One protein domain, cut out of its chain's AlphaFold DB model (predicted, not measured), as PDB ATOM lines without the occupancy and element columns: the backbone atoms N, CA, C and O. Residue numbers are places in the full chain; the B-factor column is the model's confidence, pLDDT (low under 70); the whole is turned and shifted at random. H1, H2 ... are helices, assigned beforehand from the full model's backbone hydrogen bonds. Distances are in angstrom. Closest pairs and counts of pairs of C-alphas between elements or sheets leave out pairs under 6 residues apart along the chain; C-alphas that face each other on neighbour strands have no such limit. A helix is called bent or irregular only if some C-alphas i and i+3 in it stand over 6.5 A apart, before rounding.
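Overview. This is residues 34 to 140 of the 146 residues of an uncharacterized protein of Fibrobacter sp. UWS1 (UniProt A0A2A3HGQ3). Two long helices, H3 and H1, run opposite ways along a rod; H3 passes through the middle, H2 packs slantwise on both of them near one end, and at the other end the short helix H4 makes a corner with H3. After H4, residues 122 to 127 fold back toward H3, and H5 packs on H3. The printed part has 107 residues with five named helices, in the order H1, H2, H3, H4, H5, and no named strand; the class is all helix. It is only just compact, close to loose, with a radius of gyration of the C-alphas of 15.5 A, and the C-alphas span 47 by 21 by 17 A.

Along the chain. H3, the longest helix, holds residues 87 to 112 and is 36.3 A from first to last C-alpha, with C-alpha 87 at (2.543, -41.009, -27.632); it has a kink of 29 degrees near residue 101. H1 holds residues 38 to 60, 29.8 A, and begins with C-alpha 38 at (-22.308, -32.843, -41.097). H1 has a kink of 42 degrees near residue 52 and is irregular, with C-alphas 54 and 57 7.0 A apart. H2 is residues 68 to 81, 19.5 A; H4 is residues 114 to 121, 10.2 A; H5 is residues 128 to 139, 16.2 A, ending with C-alpha 139 at (-10.772, -33.279, -34.216).

Arrangement. H3 is the hub, touching the four other helices. H1 and H3 touch, closest at the C-alphas of Leu 60 and Gln 87, 6.7 A apart; they run opposite ways at a shallow tilt of 33 degrees, only just short of steep. With residues 89 to 97 alone H3 touches H2, closest at the C-alphas of Ala 93 and Leu 73, 6.6 A, at a steep tilt of 46 degrees, opposite ways. With residues 95 to 107 alone it touches H5, closest at the C-alphas of Asp 103 and Leu 132, 6.3 A, at a steep tilt of 45 degrees, opposite ways. H3 and H4 touch only at the corner, about perpendicular at 78 degrees, with the C-alphas of Val 110 and Arg 117 closest at 4.7 A. H1 touches H2 with residues 51 to 59 alone, closest at the C-alphas of Cys 55 and Gln 70, 4.6 A, at a steep tilt of 65 degrees, the same way. The helix packing is mostly crossed, with most touching helices not at a shallow tilt. H2 is apart from H4 and H5. Each O i to N i+4 pair is within hydrogen-bond range in H2, H4 and H5; in H1 it is 17 of 19 and in H3 21 of 22.

Size, cuts and confidence. The C-alphas farthest apart are those of Leu 83 and Arg 122, 47.2 A. The printed part has no cut and no long link. Its mean pLDDT is 94.2, and no printed residue is under 70.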
ATOM      1  N   SER A  34     -24.021 -22.962 -36.686       84.69
ATOM      2  CA  SER A  34     -23.712 -22.488 -38.040       84.69
ATOM      3  C   SER A  34     -22.439 -23.127 -38.608       84.69
ATOM      4  O   SER A  34     -22.289 -23.231 -39.825       84.69
ATOM      5  N   ARG A  35     -21.554 -23.604 -37.722       88.25
ATOM      6  CA  ARG A  35     -20.292 -24.293 -38.030       88.25
ATOM      7  C   ARG A  35     -20.402 -25.817 -37.966       88.25
ATOM      8  O   ARG A  35     -19.411 -26.503 -38.206       88.25
ATOM      9  N   ASN A  36     -21.579 -26.343 -37.633       90.56
ATOM     10  CA  ASN A  36     -21.886 -27.763 -37.737       90.56
ATOM     11  C   ASN A  36     -22.268 -28.064 -39.191       90.56
ATOM     12  O   ASN A  36     -23.346 -27.687 -39.654       90.56
ATOM     13  N   ILE A  37     -21.356 -28.702 -39.921       93.31
ATOM     14  CA  ILE A  37     -21.558 -29.071 -41.321       93.31
ATOM     15  C   ILE A  37     -21.346 -30.583 -41.397       93.31
ATOM     16  O   ILE A  37     -20.221 -31.019 -41.660       93.31
ATOM     17  N   PRO A  38     -22.417 -31.392 -41.246       93.06
ATOM     18  CA  PRO A  38     -22.308 -32.843 -41.097       93.06
ATOM     19  C   PRO A  38     -21.496 -33.519 -42.200       93.06
ATOM     20  O   PRO A  38     -20.850 -34.544 -41.987       93.06
ATOM     21  N   LYS A  39     -21.503 -32.956 -43.412       93.81
ATOM     22  CA  LYS A  39     -20.703 -33.455 -44.533       93.81
ATOM     23  C   LYS A  39     -19.197 -33.395 -44.263       93.81
ATOM     24  O   LYS A  39     -18.484 -34.336 -44.614       93.81
ATOM     25  N   ILE A  40     -18.724 -32.302 -43.667       95.19
ATOM     26  CA  ILE A  40     -17.323 -32.136 -43.279       95.19
ATOM     27  C   ILE A  40     -17.014 -33.045 -42.094       95.19
ATOM     28  O   ILE A  40     -16.031 -33.778 -42.147       95.19
ATOM     29  N   ASP A  41     -17.880 -33.065 -41.082       94.69
ATOM     30  CA  ASP A  41     -17.678 -33.860 -39.866       94.69
ATOM     31  C   ASP A  41     -17.525 -35.349 -40.186       94.69
ATOM     32  O   ASP A  41     -16.545 -35.985 -39.800       94.69
ATOM     33  N   ASN A  42     -18.437 -35.891 -40.996       95.44
ATOM     34  CA  ASN A  42     -18.380 -37.283 -41.435       95.44
ATOM     35  C   ASN A  42     -17.127 -37.586 -42.266       95.44
ATOM     36  O   ASN A  42     -16.541 -38.661 -42.139       95.44
ATOM     37  N   MET A  43     -16.694 -36.645 -43.112       96.06
ATOM     38  CA  MET A  43     -15.452 -36.793 -43.868       96.06
ATOM     39  C   MET A  43     -14.244 -36.847 -42.926       96.06
ATOM     40  O   MET A  43     -13.413 -37.741 -43.082       96.06
ATOM     41  N   ILE A  44     -14.140 -35.932 -41.958       96.75
ATOM     42  CA  ILE A  44     -13.017 -35.903 -41.014       96.75
ATOM     43  C   ILE A  44     -13.002 -37.180 -40.177       96.75
ATOM     44  O   ILE A  44     -11.953 -37.811 -40.082       96.75
ATOM     45  N   VAL A  45     -14.142 -37.604 -39.626       96.12
ATOM     46  CA  VAL A  45     -14.236 -38.835 -38.822       96.12
ATOM     47  C   VAL A  45     -13.827 -40.061 -39.635       96.12
ATOM     48  O   VAL A  45     -12.994 -40.842 -39.179       96.12
ATOM     49  N   SER A  46     -14.338 -40.199 -40.861       96.25
ATOM     50  CA  SER A  46     -13.974 -41.307 -41.752       96.25
ATOM     51  C   SER A  46     -12.473 -41.324 -42.057       96.25
ATOM     52  O   SER A  46     -11.827 -42.369 -41.950       96.25
ATOM     53  N   MET A  47     -11.891 -40.163 -42.375       96.75
ATOM     54  CA  MET A  47     -10.454 -40.051 -42.618       96.75
ATOM     55  C   MET A  47      -9.645 -40.342 -41.352       96.75
ATOM     56  O   MET A  47      -8.636 -41.037 -41.432       96.75
ATOM     57  N   LYS A  48     -10.086 -39.865 -40.182       96.12
ATOM     58  CA  LYS A  48      -9.406 -40.079 -38.898       96.12
ATOM     59  C   LYS A  48      -9.400 -41.556 -38.527       96.12
ATOM     60  O   LYS A  48      -8.357 -42.078 -38.158       96.12
ATOM     61  N   GLN A  49     -10.519 -42.258 -38.697       95.12
ATOM     62  CA  GLN A  49     -10.605 -43.698 -38.451       95.12
ATOM     63  C   GLN A  49      -9.654 -44.496 -39.362       95.12
ATOM     64  O   GLN A  49      -8.946 -45.396 -38.899       95.12
ATOM     65  N   SER A  50      -9.580 -44.126 -40.646       95.38
ATOM     66  CA  SER A  50      -8.620 -44.719 -41.583       95.38
ATOM     67  C   SER A  50      -7.176 -44.422 -41.173       95.38
ATOM     68  O   SER A  50      -6.347 -45.326 -41.157       95.38
ATOM     69  N   TYR A  51      -6.872 -43.177 -40.798       96.25
ATOM     70  CA  TYR A  51      -5.534 -42.761 -40.376       96.25
ATOM     71  C   TYR A  51      -5.091 -43.467 -39.089       96.25
ATOM     72  O   TYR A  51      -3.940 -43.888 -38.972       96.25
ATOM     73  N   ILE A  52      -6.005 -43.642 -38.128       94.88
ATOM     74  CA  ILE A  52      -5.712 -44.323 -36.865       94.88
ATOM     75  C   ILE A  52      -5.265 -45.758 -37.126       94.88
ATOM     76  O   ILE A  52      -4.184 -46.151 -36.699       94.88
ATOM     77  N   SER A  53      -6.078 -46.511 -37.865       94.06
ATOM     78  CA  SER A  53      -5.822 -47.930 -38.127       94.06
ATOM     79  C   SER A  53      -4.619 -48.160 -39.044       94.06
ATOM     80  O   SER A  53      -3.838 -49.082 -38.821       94.06
ATOM     81  N   GLN A  54      -4.441 -47.324 -40.070       94.38
ATOM     82  CA  GLN A  54      -3.395 -47.533 -41.073       94.38
ATOM     83  C   GLN A  54      -2.051 -46.925 -40.693       94.38
ATOM     84  O   GLN A  54      -1.041 -47.412 -41.194       94.38
ATOM     85  N   CYS A  55      -2.021 -45.879 -39.861       94.75
ATOM     86  CA  CYS A  55      -0.815 -45.080 -39.627       94.75
ATOM     87  C   CYS A  55      -0.491 -44.923 -38.143       94.75
ATOM     88  O   CYS A  55       0.601 -45.282 -37.715       94.75
ATOM     89  N   TYR A  56      -1.432 -44.410 -37.349       95.44
ATOM     90  CA  TYR A  56      -1.178 -44.064 -35.948       95.44
ATOM     91  C   TYR A  56      -0.891 -45.303 -35.090       95.44
ATOM     92  O   TYR A  56       0.125 -45.372 -34.401       95.44
ATOM     93  N   GLU A  57      -1.786 -46.292 -35.127       94.19
ATOM     94  CA  GLU A  57      -1.718 -47.477 -34.272       94.19
ATOM     95  C   GLU A  57      -0.471 -48.338 -34.546       94.19
ATOM     96  O   GLU A  57       0.202 -48.702 -33.577       94.19
ATOM     97  N   PRO A  58      -0.086 -48.627 -35.807       94.69
ATOM     98  CA  PRO A  58       1.158 -49.342 -36.095       94.69
ATOM     99  C   PRO A  58       2.402 -48.634 -35.543       94.69
ATOM    100  O   PRO A  58       3.263 -49.279 -34.946       94.69
ATOM    101  N   ILE A  59       2.472 -47.304 -35.671       94.81
ATOM    102  CA  ILE A  59       3.603 -46.507 -35.174       94.81
ATOM    103  C   ILE A  59       3.636 -46.455 -33.644       94.81
ATOM    104  O   ILE A  59       4.719 -46.531 -33.054       94.81
ATOM    105  N   LEU A  60       2.471 -46.388 -32.995       93.50
ATOM    106  CA  LEU A  60       2.350 -46.501 -31.542       93.50
ATOM    107  C   LEU A  60       2.850 -47.865 -31.046       93.50
ATOM    108  O   LEU A  60       3.602 -47.930 -30.075       93.50
ATOM    109  N   LYS A  61       2.496 -48.939 -31.760       92.62
ATOM    110  CA  LYS A  61       2.945 -50.317 -31.497       92.62
ATOM    111  C   LYS A  61       4.402 -50.585 -31.886       92.62
ATOM    112  O   LYS A  61       4.890 -51.679 -31.624       92.62
ATOM    113  N   ARG A  62       5.104 -49.597 -32.458       90.62
ATOM    114  CA  ARG A  62       6.493 -49.709 -32.944       90.62
ATOM    115  C   ARG A  62       6.675 -50.761 -34.039       90.62
ATOM    116  O   ARG A  62       7.758 -51.328 -34.174       90.62
ATOM    117  N   ASN A  63       5.638 -51.000 -34.833       91.19
ATOM    118  CA  ASN A  63       5.761 -51.843 -36.013       91.19
ATOM    119  C   ASN A  63       6.608 -51.127 -37.083       91.19
ATOM    120  O   ASN A  63       6.551 -49.894 -37.177       91.19
ATOM    121  N   PRO A  64       7.374 -51.870 -37.899       89.81
ATOM    122  CA  PRO A  64       8.020 -51.311 -39.081       89.81
ATOM    123  C   PRO A  64       6.999 -50.636 -40.019       89.81
ATOM    124  O   PRO A  64       5.876 -51.130 -40.128       89.81
ATOM    125  N   PRO A  65       7.354 -49.527 -40.698       93.38
ATOM    126  CA  PRO A  65       6.476 -48.908 -41.684       93.38
ATOM    127  C   PRO A  65       6.271 -49.786 -42.929       93.38
ATOM    128  O   PRO A  65       7.219 -50.073 -43.655       93.38
ATOM    129  N   ASP A  66       5.016 -50.126 -43.213       95.00
ATOM    130  CA  ASP A  66       4.588 -50.962 -44.343       95.00
ATOM    131  C   ASP A  66       3.929 -50.156 -45.475       95.00
ATOM    132  O   ASP A  66       3.701 -50.660 -46.574       95.00
ATOM    133  N   ASN A  67       3.570 -48.895 -45.218       94.94
ATOM    134  CA  ASN A  67       2.927 -48.023 -46.200       94.94
ATOM    135  C   ASN A  67       3.423 -46.572 -46.103       94.94
ATOM    136  O   ASN A  67       4.150 -46.196 -45.178       94.94
ATOM    137  N   GLN A  68       3.013 -45.739 -47.066       95.12
ATOM    138  CA  GLN A  68       3.462 -44.347 -47.154       95.12
ATOM    139  C   GLN A  68       3.072 -43.519 -45.925       95.12
ATOM    140  O   GLN A  68       3.885 -42.759 -45.417       95.12
ATOM    141  N   CYS A  69       1.853 -43.685 -45.416       95.38
ATOM    142  CA  CYS A  69       1.368 -42.902 -44.286       95.38
ATOM    143  C   CYS A  69       2.137 -43.219 -42.992       95.38
ATOM    144  O   CYS A  69       2.514 -42.315 -42.247       95.38
ATOM    145  N   GLN A  70       2.438 -44.500 -42.754       96.50
ATOM    146  CA  GLN A  70       3.318 -44.926 -41.663       96.50
ATOM    147  C   GLN A  70       4.736 -44.390 -41.854       96.50
ATOM    148  O   GLN A  70       5.343 -43.921 -40.897       96.50
ATOM    149  N   THR A  71       5.247 -44.429 -43.087       97.19
ATOM    150  CA  THR A  71       6.588 -43.935 -43.421       97.19
ATOM    151  C   THR A  71       6.706 -42.441 -43.142       97.19
ATOM    152  O   THR A  71       7.650 -42.023 -42.478       97.19
ATOM    153  N   ASP A  72       5.733 -41.641 -43.573       96.81
ATOM    154  CA  ASP A  72       5.721 -40.193 -43.357       96.81
ATOM    155  C   ASP A  72       5.666 -39.848 -41.865       96.81
ATOM    156  O   ASP A  72       6.427 -38.999 -41.389       96.81
ATOM    157  N   LEU A  73       4.797 -40.534 -41.114       97.00
ATOM    158  CA  LEU A  73       4.669 -40.344 -39.672       97.00
ATOM    159  C   LEU A  73       5.950 -40.760 -38.939       97.00
ATOM    160  O   LEU A  73       6.463 -39.995 -38.121       97.00
ATOM    161  N   PHE A  74       6.503 -41.928 -39.265       96.88
ATOM    162  CA  PHE A  74       7.749 -42.415 -38.683       96.88
ATOM    163  C   PHE A  74       8.918 -41.476 -38.976       96.88
ATOM    164  O   PHE A  74       9.609 -41.070 -38.049       96.88
ATOM    165  N   GLN A  75       9.109 -41.062 -40.232       96.56
ATOM    166  CA  GLN A  75      10.191 -40.151 -40.613       96.56
ATOM    167  C   GLN A  75      10.065 -38.791 -39.925       96.56
ATOM    168  O   GLN A  75      11.071 -38.200 -39.529       96.56
ATOM    169  N   MET A  76       8.845 -38.268 -39.765       96.62
ATOM    170  CA  MET A  76       8.631 -37.023 -39.027       96.62
ATOM    171  C   MET A  76       9.039 -37.170 -37.556       96.62
ATOM    172  O   MET A  76       9.702 -36.281 -37.015       96.62
ATOM    173  N   LEU A  77       8.680 -38.287 -36.921       96.88
ATOM    174  CA  LEU A  77       9.039 -38.580 -35.535       96.88
ATOM    175  C   LEU A  77      10.542 -38.810 -35.374       96.88
ATOM    176  O   LEU A  77      11.150 -38.218 -34.488       96.88
ATOM    177  N   GLU A  78      11.147 -39.597 -36.258       95.56
ATOM    178  CA  GLU A  78      12.576 -39.898 -36.259       95.56
ATOM    179  C   GLU A  78      13.419 -38.625 -36.410       95.56
ATOM    180  O   GLU A  78      14.364 -38.407 -35.655       95.56
ATOM    181  N   ARG A  79      13.052 -37.726 -37.328       96.50
ATOM    182  CA  ARG A  79      13.789 -36.468 -37.530       96.50
ATOM    183  C   ARG A  79      13.737 -35.539 -36.318       96.50
ATOM    184  O   ARG A  79      14.681 -34.785 -36.105       96.50
ATOM    185  N   ARG A  80      12.635 -35.550 -35.560       96.19
ATOM    186  CA  ARG A  80      12.416 -34.637 -34.420       96.19
ATOM    187  C   ARG A  80      12.865 -35.226 -33.084       96.19
ATOM    188  O   ARG A  80      13.312 -34.488 -32.214       96.19
ATOM    189  N   TYR A  81      12.717 -36.536 -32.919       94.62
ATOM    190  CA  TYR A  81      12.827 -37.224 -31.631       94.62
ATOM    191  C   TYR A  81      13.663 -38.509 -31.703       94.62
ATOM    192  O   TYR A  81      13.748 -39.239 -30.711       94.62
ATOM    193  N   HIS A  82      14.261 -38.819 -32.858       92.44
ATOM    194  CA  HIS A  82      14.885 -40.113 -33.138       92.44
ATOM    195  C   HIS A  82      13.900 -41.258 -32.841       92.44
ATOM    196  O   HIS A  82      12.703 -41.150 -33.100       92.44
ATOM    197  N   LEU A  83      14.372 -42.359 -32.259       88.94
ATOM    198  CA  LEU A  83      13.509 -43.480 -31.872       88.94
ATOM    199  C   LEU A  83      12.796 -43.257 -30.521       88.94
ATOM    200  O   LEU A  83      11.942 -44.056 -30.133       88.94
ATOM    201  N   ASN A  84      13.075 -42.146 -29.829       91.50
ATOM    202  CA  ASN A  84      12.622 -41.861 -28.462       91.50
ATOM    203  C   ASN A  84      11.332 -41.022 -28.407       91.50
ATOM    204  O   ASN A  84      11.135 -40.226 -27.490       91.50
ATOM    205  N   TYR A  85      10.439 -41.163 -29.388       92.75
ATOM    206  CA  TYR A  85       9.168 -40.441 -29.378       92.75
ATOM    207  C   TYR A  85       8.167 -41.033 -28.372       92.75
ATOM    208  O   TYR A  85       8.079 -42.248 -28.216       92.75
ATOM    209  N   SER A  86       7.395 -40.182 -27.698       92.19
ATOM    210  CA  SER A  86       6.271 -40.581 -26.839       92.19
ATOM    211  C   SER A  86       4.957 -40.627 -27.627       92.19
ATOM    212  O   SER A  86       4.906 -40.187 -28.776       92.19
ATOM    213  N   GLN A  87       3.869 -41.096 -27.013       93.25
ATOM    214  CA  GLN A  87       2.543 -41.009 -27.632       93.25
ATOM    215  C   GLN A  87       2.132 -39.556 -27.920       93.25
ATOM    216  O   GLN A  87       1.635 -39.271 -29.005       93.25
ATOM    217  N   HIS A  88       2.441 -38.623 -27.016       93.06
ATOM    218  CA  HIS A  88       2.220 -37.195 -27.247       93.06
ATOM    219  C   HIS A  88       2.928 -36.700 -28.519       93.06
ATOM    220  O   HIS A  88       2.365 -35.942 -29.306       93.06
ATOM    221  N   ASN A  89       4.148 -37.175 -28.780       95.12
ATOM    222  CA  ASN A  89       4.867 -36.819 -30.002       95.12
ATOM    223  C   ASN A  89       4.167 -37.380 -31.251       95.12
ATOM    224  O   ASN A  89       4.113 -36.693 -32.274       95.12
ATOM    225  N   ILE A  90       3.608 -38.595 -31.164       95.44
ATOM    226  CA  ILE A  90       2.800 -39.209 -32.233       95.44
ATOM    227  C   ILE A  90       1.536 -38.384 -32.479       95.44
ATOM    228  O   ILE A  90       1.208 -38.136 -33.637       95.44
ATOM    229  N   ASP A  91       0.861 -37.909 -31.430       95.38
ATOM    230  CA  ASP A  91      -0.314 -37.038 -31.547       95.38
ATOM    231  C   ASP A  91       0.013 -35.747 -32.292       95.38
ATOM    232  O   ASP A  91      -0.667 -35.399 -33.256       95.38
ATOM    233  N   GLN A  92       1.084 -35.057 -31.890       95.00
ATOM    234  CA  GLN A  92       1.509 -33.806 -32.520       95.00
ATOM    235  C   GLN A  92       1.863 -34.004 -33.999       95.00
ATOM    236  O   GLN A  92       1.377 -33.268 -34.859       95.00
ATOM    237  N   ALA A  93       2.657 -35.030 -34.317       96.38
ATOM    238  CA  ALA A  93       3.015 -35.347 -35.699       96.38
ATOM    239  C   ALA A  93       1.788 -35.769 -36.528       96.38
ATOM    240  O   ALA A  93       1.644 -35.373 -37.686       96.38
ATOM    241  N   SER A  94       0.864 -36.520 -35.926       96.69
ATOM    242  CA  SER A  94      -0.380 -36.936 -36.576       96.69
ATOM    243  C   SER A  94      -1.302 -35.756 -36.839       96.69
ATOM    244  O   SER A  94      -1.834 -35.661 -37.935       96.69
ATOM    245  N   ASN A  95      -1.441 -34.815 -35.900       96.75
ATOM    246  CA  ASN A  95      -2.170 -33.566 -36.118       96.75
ATOM    247  C   ASN A  95      -1.606 -32.795 -37.321       96.75
ATOM    248  O   ASN A  95      -2.361 -32.302 -38.157       96.75
ATOM    249  N   GLU A  96      -0.286 -32.711 -37.452       95.88
ATOM    250  CA  GLU A  96       0.342 -32.006 -38.570       95.88
ATOM    251  C   GLU A  96       0.064 -32.684 -39.920       95.88
ATOM    252  O   GLU A  96      -0.435 -32.038 -40.846       95.88
ATOM    253  N   LEU A  97       0.343 -33.986 -40.027       96.25
ATOM    254  CA  LEU A  97       0.175 -34.742 -41.272       96.25
ATOM    255  C   LEU A  97      -1.299 -34.889 -41.660       96.25
ATOM    256  O   LEU A  97      -1.670 -34.599 -42.796       96.25
ATOM    257  N   PHE A  98      -2.154 -35.264 -40.712       97.00
ATOM    258  CA  PHE A  98      -3.576 -35.473 -40.953       97.00
ATOM    259  C   PHE A  98      -4.270 -34.188 -41.408       97.00
ATOM    260  O   PHE A  98      -4.984 -34.190 -42.410       97.00
ATOM    261  N   PHE A  99      -4.042 -33.061 -40.721       96.88
ATOM    262  CA  PHE A  99      -4.722 -31.817 -41.088       96.88
ATOM    263  C   PHE A  99      -4.190 -31.188 -42.377       96.88
ATOM    264  O   PHE A  99      -4.905 -30.396 -42.990       96.88
ATOM    265  N   ARG A 100      -2.991 -31.567 -42.838       95.62
ATOM    266  CA  ARG A 100      -2.522 -31.234 -44.190       95.62
ATOM    267  C   ARG A 100      -3.397 -31.899 -45.259       95.62
ATOM    268  O   ARG A 100      -3.790 -31.241 -46.223       95.62
ATOM    269  N   ASP A 101      -3.765 -33.163 -45.062       95.25
ATOM    270  CA  ASP A 101      -4.644 -33.889 -45.987       95.25
ATOM    271  C   ASP A 101      -6.098 -33.396 -45.900       95.25
ATOM    272  O   ASP A 101      -6.774 -33.243 -46.925       95.25
ATOM    273  N   ILE A 102      -6.565 -33.071 -44.687       96.62
ATOM    274  CA  ILE A 102      -7.876 -32.443 -44.473       96.62
ATOM    275  C   ILE A 102      -7.966 -31.090 -45.181       96.62
ATOM    276  O   ILE A 102      -8.976 -30.848 -45.834       96.62
ATOM    277  N   ASP A 103      -6.943 -30.229 -45.124       97.00
ATOM    278  CA  ASP A 103      -6.976 -28.919 -45.795       97.00
ATOM    279  C   ASP A 103      -7.236 -29.059 -47.304       97.00
ATOM    280  O   ASP A 103      -8.153 -28.445 -47.861       97.00
ATOM    281  N   SER A 104      -6.503 -29.960 -47.964       95.44
ATOM    282  CA  SER A 104      -6.712 -30.268 -49.384       95.44
ATOM    283  C   SER A 104      -8.151 -30.722 -49.664       95.44
ATOM    284  O   SER A 104      -8.807 -30.245 -50.603       95.44
ATOM    285  N   ARG A 105      -8.692 -31.605 -48.816       95.19
ATOM    286  CA  ARG A 105     -10.042 -32.151 -48.987       95.19
ATOM    287  C   ARG A 105     -11.140 -31.127 -48.692       95.19
ATOM    288  O   ARG A 105     -12.111 -31.066 -49.448       95.19
ATOM    289  N   LEU A 106     -10.968 -30.290 -47.673       95.25
ATOM    290  CA  LEU A 106     -11.856 -29.179 -47.339       95.25
ATOM    291  C   LEU A 106     -11.940 -28.185 -48.495       95.25
ATOM    292  O   LEU A 106     -13.035 -27.878 -48.967       95.25
ATOM    293  N   ARG A 107     -10.794 -27.739 -49.023       95.12
ATOM    294  CA  ARG A 107     -10.750 -26.823 -50.175       95.12
ATOM    295  C   ARG A 107     -11.445 -27.413 -51.399       95.12
ATOM    296  O   ARG A 107     -12.098 -26.679 -52.143       95.12
ATOM    297  N   LYS A 108     -11.335 -28.729 -51.611       95.38
ATOM    298  CA  LYS A 108     -12.083 -29.430 -52.663       95.38
ATOM    299  C   LYS A 108     -13.588 -29.395 -52.388       95.38
ATOM    300  O   LYS A 108     -14.327 -28.955 -53.264       95.38
ATOM    301  N   LEU A 109     -14.033 -29.775 -51.189       94.19
ATOM    302  CA  LEU A 109     -15.454 -29.783 -50.818       94.19
ATOM    303  C   LEU A 109     -16.105 -28.406 -50.953       94.19
ATOM    304  O   LEU A 109     -17.163 -28.305 -51.558       94.19
ATOM    305  N   VAL A 110     -15.454 -27.337 -50.494       94.12
ATOM    306  CA  VAL A 110     -15.976 -25.964 -50.635       94.12
ATOM    307  C   VAL A 110     -16.246 -25.593 -52.101       94.12
ATOM    308  O   VAL A 110     -17.152 -24.812 -52.394       94.12
ATOM    309  N   ARG A 111     -15.481 -26.151 -53.047       93.81
ATOM    310  CA  ARG A 111     -15.663 -25.899 -54.483       93.81
ATOM    311  C   ARG A 111     -16.721 -26.805 -55.105       93.81
ATOM    312  O   ARG A 111     -17.497 -26.334 -55.937       93.81
ATOM    313  N   THR A 112     -16.725 -28.085 -54.739       95.44
ATOM    314  CA  THR A 112     -17.497 -29.123 -55.437       95.44
ATOM    315  C   THR A 112     -18.839 -29.438 -54.794       95.44
ATOM    316  O   THR A 112     -19.738 -29.891 -55.492       95.44
ATOM    317  N   ASP A 113     -18.980 -29.232 -53.487       95.44
ATOM    318  CA  ASP A 113     -20.173 -29.597 -52.729       95.44
ATOM    319  C   ASP A 113     -21.073 -28.361 -52.514       95.44
ATOM    320  O   ASP A 113     -20.650 -27.386 -51.880       95.44
ATOM    321  N   PRO A 114     -22.307 -28.344 -53.060       93.62
ATOM    322  CA  PRO A 114     -23.199 -27.193 -52.948       93.62
ATOM    323  C   PRO A 114     -23.610 -26.855 -51.512       93.62
ATOM    324  O   PRO A 114     -23.798 -25.673 -51.218       93.62
ATOM    325  N   GLU A 115     -23.746 -27.854 -50.638       91.62
ATOM    326  CA  GLU A 115     -24.169 -27.678 -49.248       91.62
ATOM    327  C   GLU A 115     -23.057 -27.005 -48.447       91.62
ATOM    328  O   GLU A 115     -23.269 -25.943 -47.855       91.62
ATOM    329  N   VAL A 116     -21.840 -27.554 -48.537       92.75
ATOM    330  CA  VAL A 116     -20.648 -26.983 -47.898       92.75
ATOM    331  C   VAL A 116     -20.396 -25.567 -48.413       92.75
ATOM    332  O   VAL A 116     -20.206 -24.631 -47.635       92.75
ATOM    333  N   ARG A 117     -20.461 -25.373 -49.735       93.81
ATOM    334  CA  ARG A 117     -20.291 -24.056 -50.358       93.81
ATOM    335  C   ARG A 117     -21.330 -23.047 -49.870       93.81
ATOM    336  O   ARG A 117     -20.992 -21.884 -49.658       93.81
ATOM    337  N   SER A 118     -22.586 -23.465 -49.725       92.25
ATOM    338  CA  SER A 118     -23.671 -22.611 -49.233       92.25
ATOM    339  C   SER A 118     -23.454 -22.214 -47.773       92.25
ATOM    340  O   SER A 118     -23.559 -21.036 -47.440       92.25
ATOM    341  N   ALA A 119     -23.065 -23.160 -46.915       90.50
ATOM    342  CA  ALA A 119     -22.750 -22.884 -45.517       90.50
ATOM    343  C   ALA A 119     -21.615 -21.856 -45.369       90.50
ATOM    344  O   ALA A 119     -21.771 -20.872 -44.644       90.50
ATOM    345  N   VAL A 120     -20.527 -22.007 -46.134       91.19
ATOM    346  CA  VAL A 120     -19.426 -21.029 -46.153       91.19
ATOM    347  C   VAL A 120     -19.905 -19.658 -46.642       91.19
ATOM    348  O   VAL A 120     -19.613 -18.649 -46.007       91.19
ATOM    349  N   LYS A 121     -20.701 -19.599 -47.720       90.38
ATOM    350  CA  LYS A 121     -21.260 -18.333 -48.237       90.38
ATOM    351  C   LYS A 121     -22.180 -17.617 -47.246       90.38
ATOM    352  O   LYS A 121     -22.271 -16.396 -47.296       90.38
ATOM    353  N   ARG A 122     -22.857 -18.357 -46.366       91.69
ATOM    354  CA  ARG A 122     -23.703 -17.801 -45.294       91.69
ATOM    355  C   ARG A 122     -22.908 -17.305 -44.083       91.69
ATOM    356  O   ARG A 122     -23.513 -16.810 -43.143       91.69
ATOM    357  N   GLY A 123     -21.579 -17.417 -44.108       91.56
ATOM    358  CA  GLY A 123     -20.709 -16.886 -43.061       91.56
ATOM    359  C   GLY A 123     -20.396 -17.864 -41.931       91.56
ATOM    360  O   GLY A 123     -19.922 -17.414 -40.894       91.56
ATOM    361  N   ALA A 124     -20.600 -19.177 -42.122       92.31
ATOM    362  CA  ALA A 124     -20.166 -20.190 -41.149       92.31
ATOM    363  C   ALA A 124     -18.674 -20.031 -40.788       92.31
ATOM    364  O   ALA A 124     -18.277 -20.127 -39.627       92.31
ATOM    365  N   PHE A 125     -17.856 -19.708 -41.794       93.69
ATOM    366  CA  PHE A 125     -16.424 -19.474 -41.652       93.69
ATOM    367  C   PHE A 125     -16.007 -18.198 -42.375       93.69
ATOM    368  O   PHE A 125     -16.528 -17.878 -43.444       93.69
ATOM    369  N   ARG A 126     -15.030 -17.486 -41.804       90.62
ATOM    370  CA  ARG A 126     -14.480 -16.249 -42.382       90.62
ATOM    371  C   ARG A 126     -13.654 -16.527 -43.635       90.62
ATOM    372  O   ARG A 126     -13.688 -15.754 -44.587       90.62
ATOM    373  N   ASN A 127     -12.882 -17.610 -43.617       88.19
ATOM    374  CA  ASN A 127     -12.026 -18.060 -44.709       88.19
ATOM    375  C   ASN A 127     -11.661 -19.547 -44.521       88.19
ATOM    376  O   ASN A 127     -12.106 -20.194 -43.572       88.19
ATOM    377  N   ALA A 128     -10.870 -20.100 -45.448       88.25
ATOM    378  CA  ALA A 128     -10.454 -21.503 -45.398       88.25
ATOM    379  C   ALA A 128      -9.585 -21.828 -44.171       88.25
ATOM    380  O   ALA A 128      -9.693 -22.927 -43.633       88.25
ATOM    381  N   ASP A 129      -8.774 -20.876 -43.709       91.38
ATOM    382  CA  ASP A 129      -7.857 -21.087 -42.588       91.38
ATOM    383  C   ASP A 129      -8.610 -21.083 -41.244       91.38
ATOM    384  O   ASP A 129      -8.329 -21.916 -40.389       91.38
ATOM    385  N   ASP A 130      -9.633 -20.230 -41.083       94.31
ATOM    386  CA  ASP A 130     -10.585 -20.254 -39.954       94.31
ATOM    387  C   ASP A 130     -11.325 -21.595 -39.892       94.31
ATOM    388  O   ASP A 130     -11.405 -22.218 -38.837       94.31
ATOM    389  N   MET A 131     -11.796 -22.089 -41.040       93.69
ATOM    390  CA  MET A 131     -12.434 -23.401 -41.131       93.69
ATOM    391  C   MET A 131     -11.476 -24.533 -40.735       93.69
ATOM    392  O   MET A 131     -11.835 -25.383 -39.921       93.69
ATOM    393  N   LEU A 132     -10.253 -24.546 -41.275       95.50
ATOM    394  CA  LEU A 132      -9.255 -25.560 -40.932       95.50
ATOM    395  C   LEU A 132      -8.883 -25.500 -39.448       95.50
ATOM    396  O   LEU A 132      -8.808 -26.543 -38.805       95.50
ATOM    397  N   SER A 133      -8.675 -24.301 -38.900       95.50
ATOM    398  CA  SER A 133      -8.351 -24.103 -37.484       95.50
ATOM    399  C   SER A 133      -9.475 -24.601 -36.580       95.50
ATOM    400  O   SER A 133      -9.208 -25.319 -35.621       95.50
ATOM    401  N   TYR A 134     -10.728 -24.276 -36.913       95.31
ATOM    402  CA  TYR A 134     -11.899 -24.744 -36.177       95.31
ATOM    403  C   TYR A 134     -11.963 -26.273 -36.138       95.31
ATOM    404  O   TYR A 134     -12.090 -26.871 -35.073       95.31
ATOM    405  N   TYR A 135     -11.822 -26.927 -37.292       95.25
ATOM    406  CA  TYR A 135     -11.862 -28.384 -37.349       95.25
ATOM    407  C   TYR A 135     -10.624 -29.050 -36.743       95.25
ATOM    408  O   TYR A 135     -10.741 -30.149 -36.202       95.25
ATOM    409  N   ARG A 136      -9.463 -28.387 -36.775       95.19
ATOM    410  CA  ARG A 136      -8.259 -28.846 -36.080       95.19
ATOM    411  C   ARG A 136      -8.480 -28.932 -34.579       95.19
ATOM    412  O   ARG A 136      -8.160 -29.957 -33.995       95.19
ATOM    413  N   GLU A 137      -9.069 -27.901 -33.986       93.12
ATOM    414  CA  GLU A 137      -9.408 -27.889 -32.561       93.12
ATOM    415  C   GLU A 137     -10.412 -28.997 -32.207       93.12
ATOM    416  O   GLU A 137     -10.247 -29.698 -31.218       93.12
ATOM    417  N   LYS A 138     -11.439 -29.205 -33.040       93.25
ATOM    418  CA  LYS A 138     -12.499 -30.188 -32.756       93.25
ATOM    419  C   LYS A 138     -12.083 -31.645 -32.933       93.25
ATOM    420  O   LYS A 138     -12.667 -32.515 -32.293       93.25
ATOM    421  N   TYR A 139     -11.121 -31.917 -33.810       94.50
ATOM    422  CA  TYR A 139     -10.772 -33.279 -34.216       94.50
ATOM    423  C   TYR A 139      -9.309 -33.645 -33.968       94.50
ATOM    424  O   TYR A 139      -8.853 -34.658 -34.509       94.50
ATOM    425  N   ALA A 140      -8.586 -32.883 -33.148       93.62
ATOM    426  CA  ALA A 140      -7.202 -33.174 -32.801       93.62
ATOM    427  C   ALA A 140      -7.009 -34.616 -32.290       93.62
ATOM    428  O   ALA A 140      -7.900 -35.257 -31.721       93.62
TER     429      ALA A 140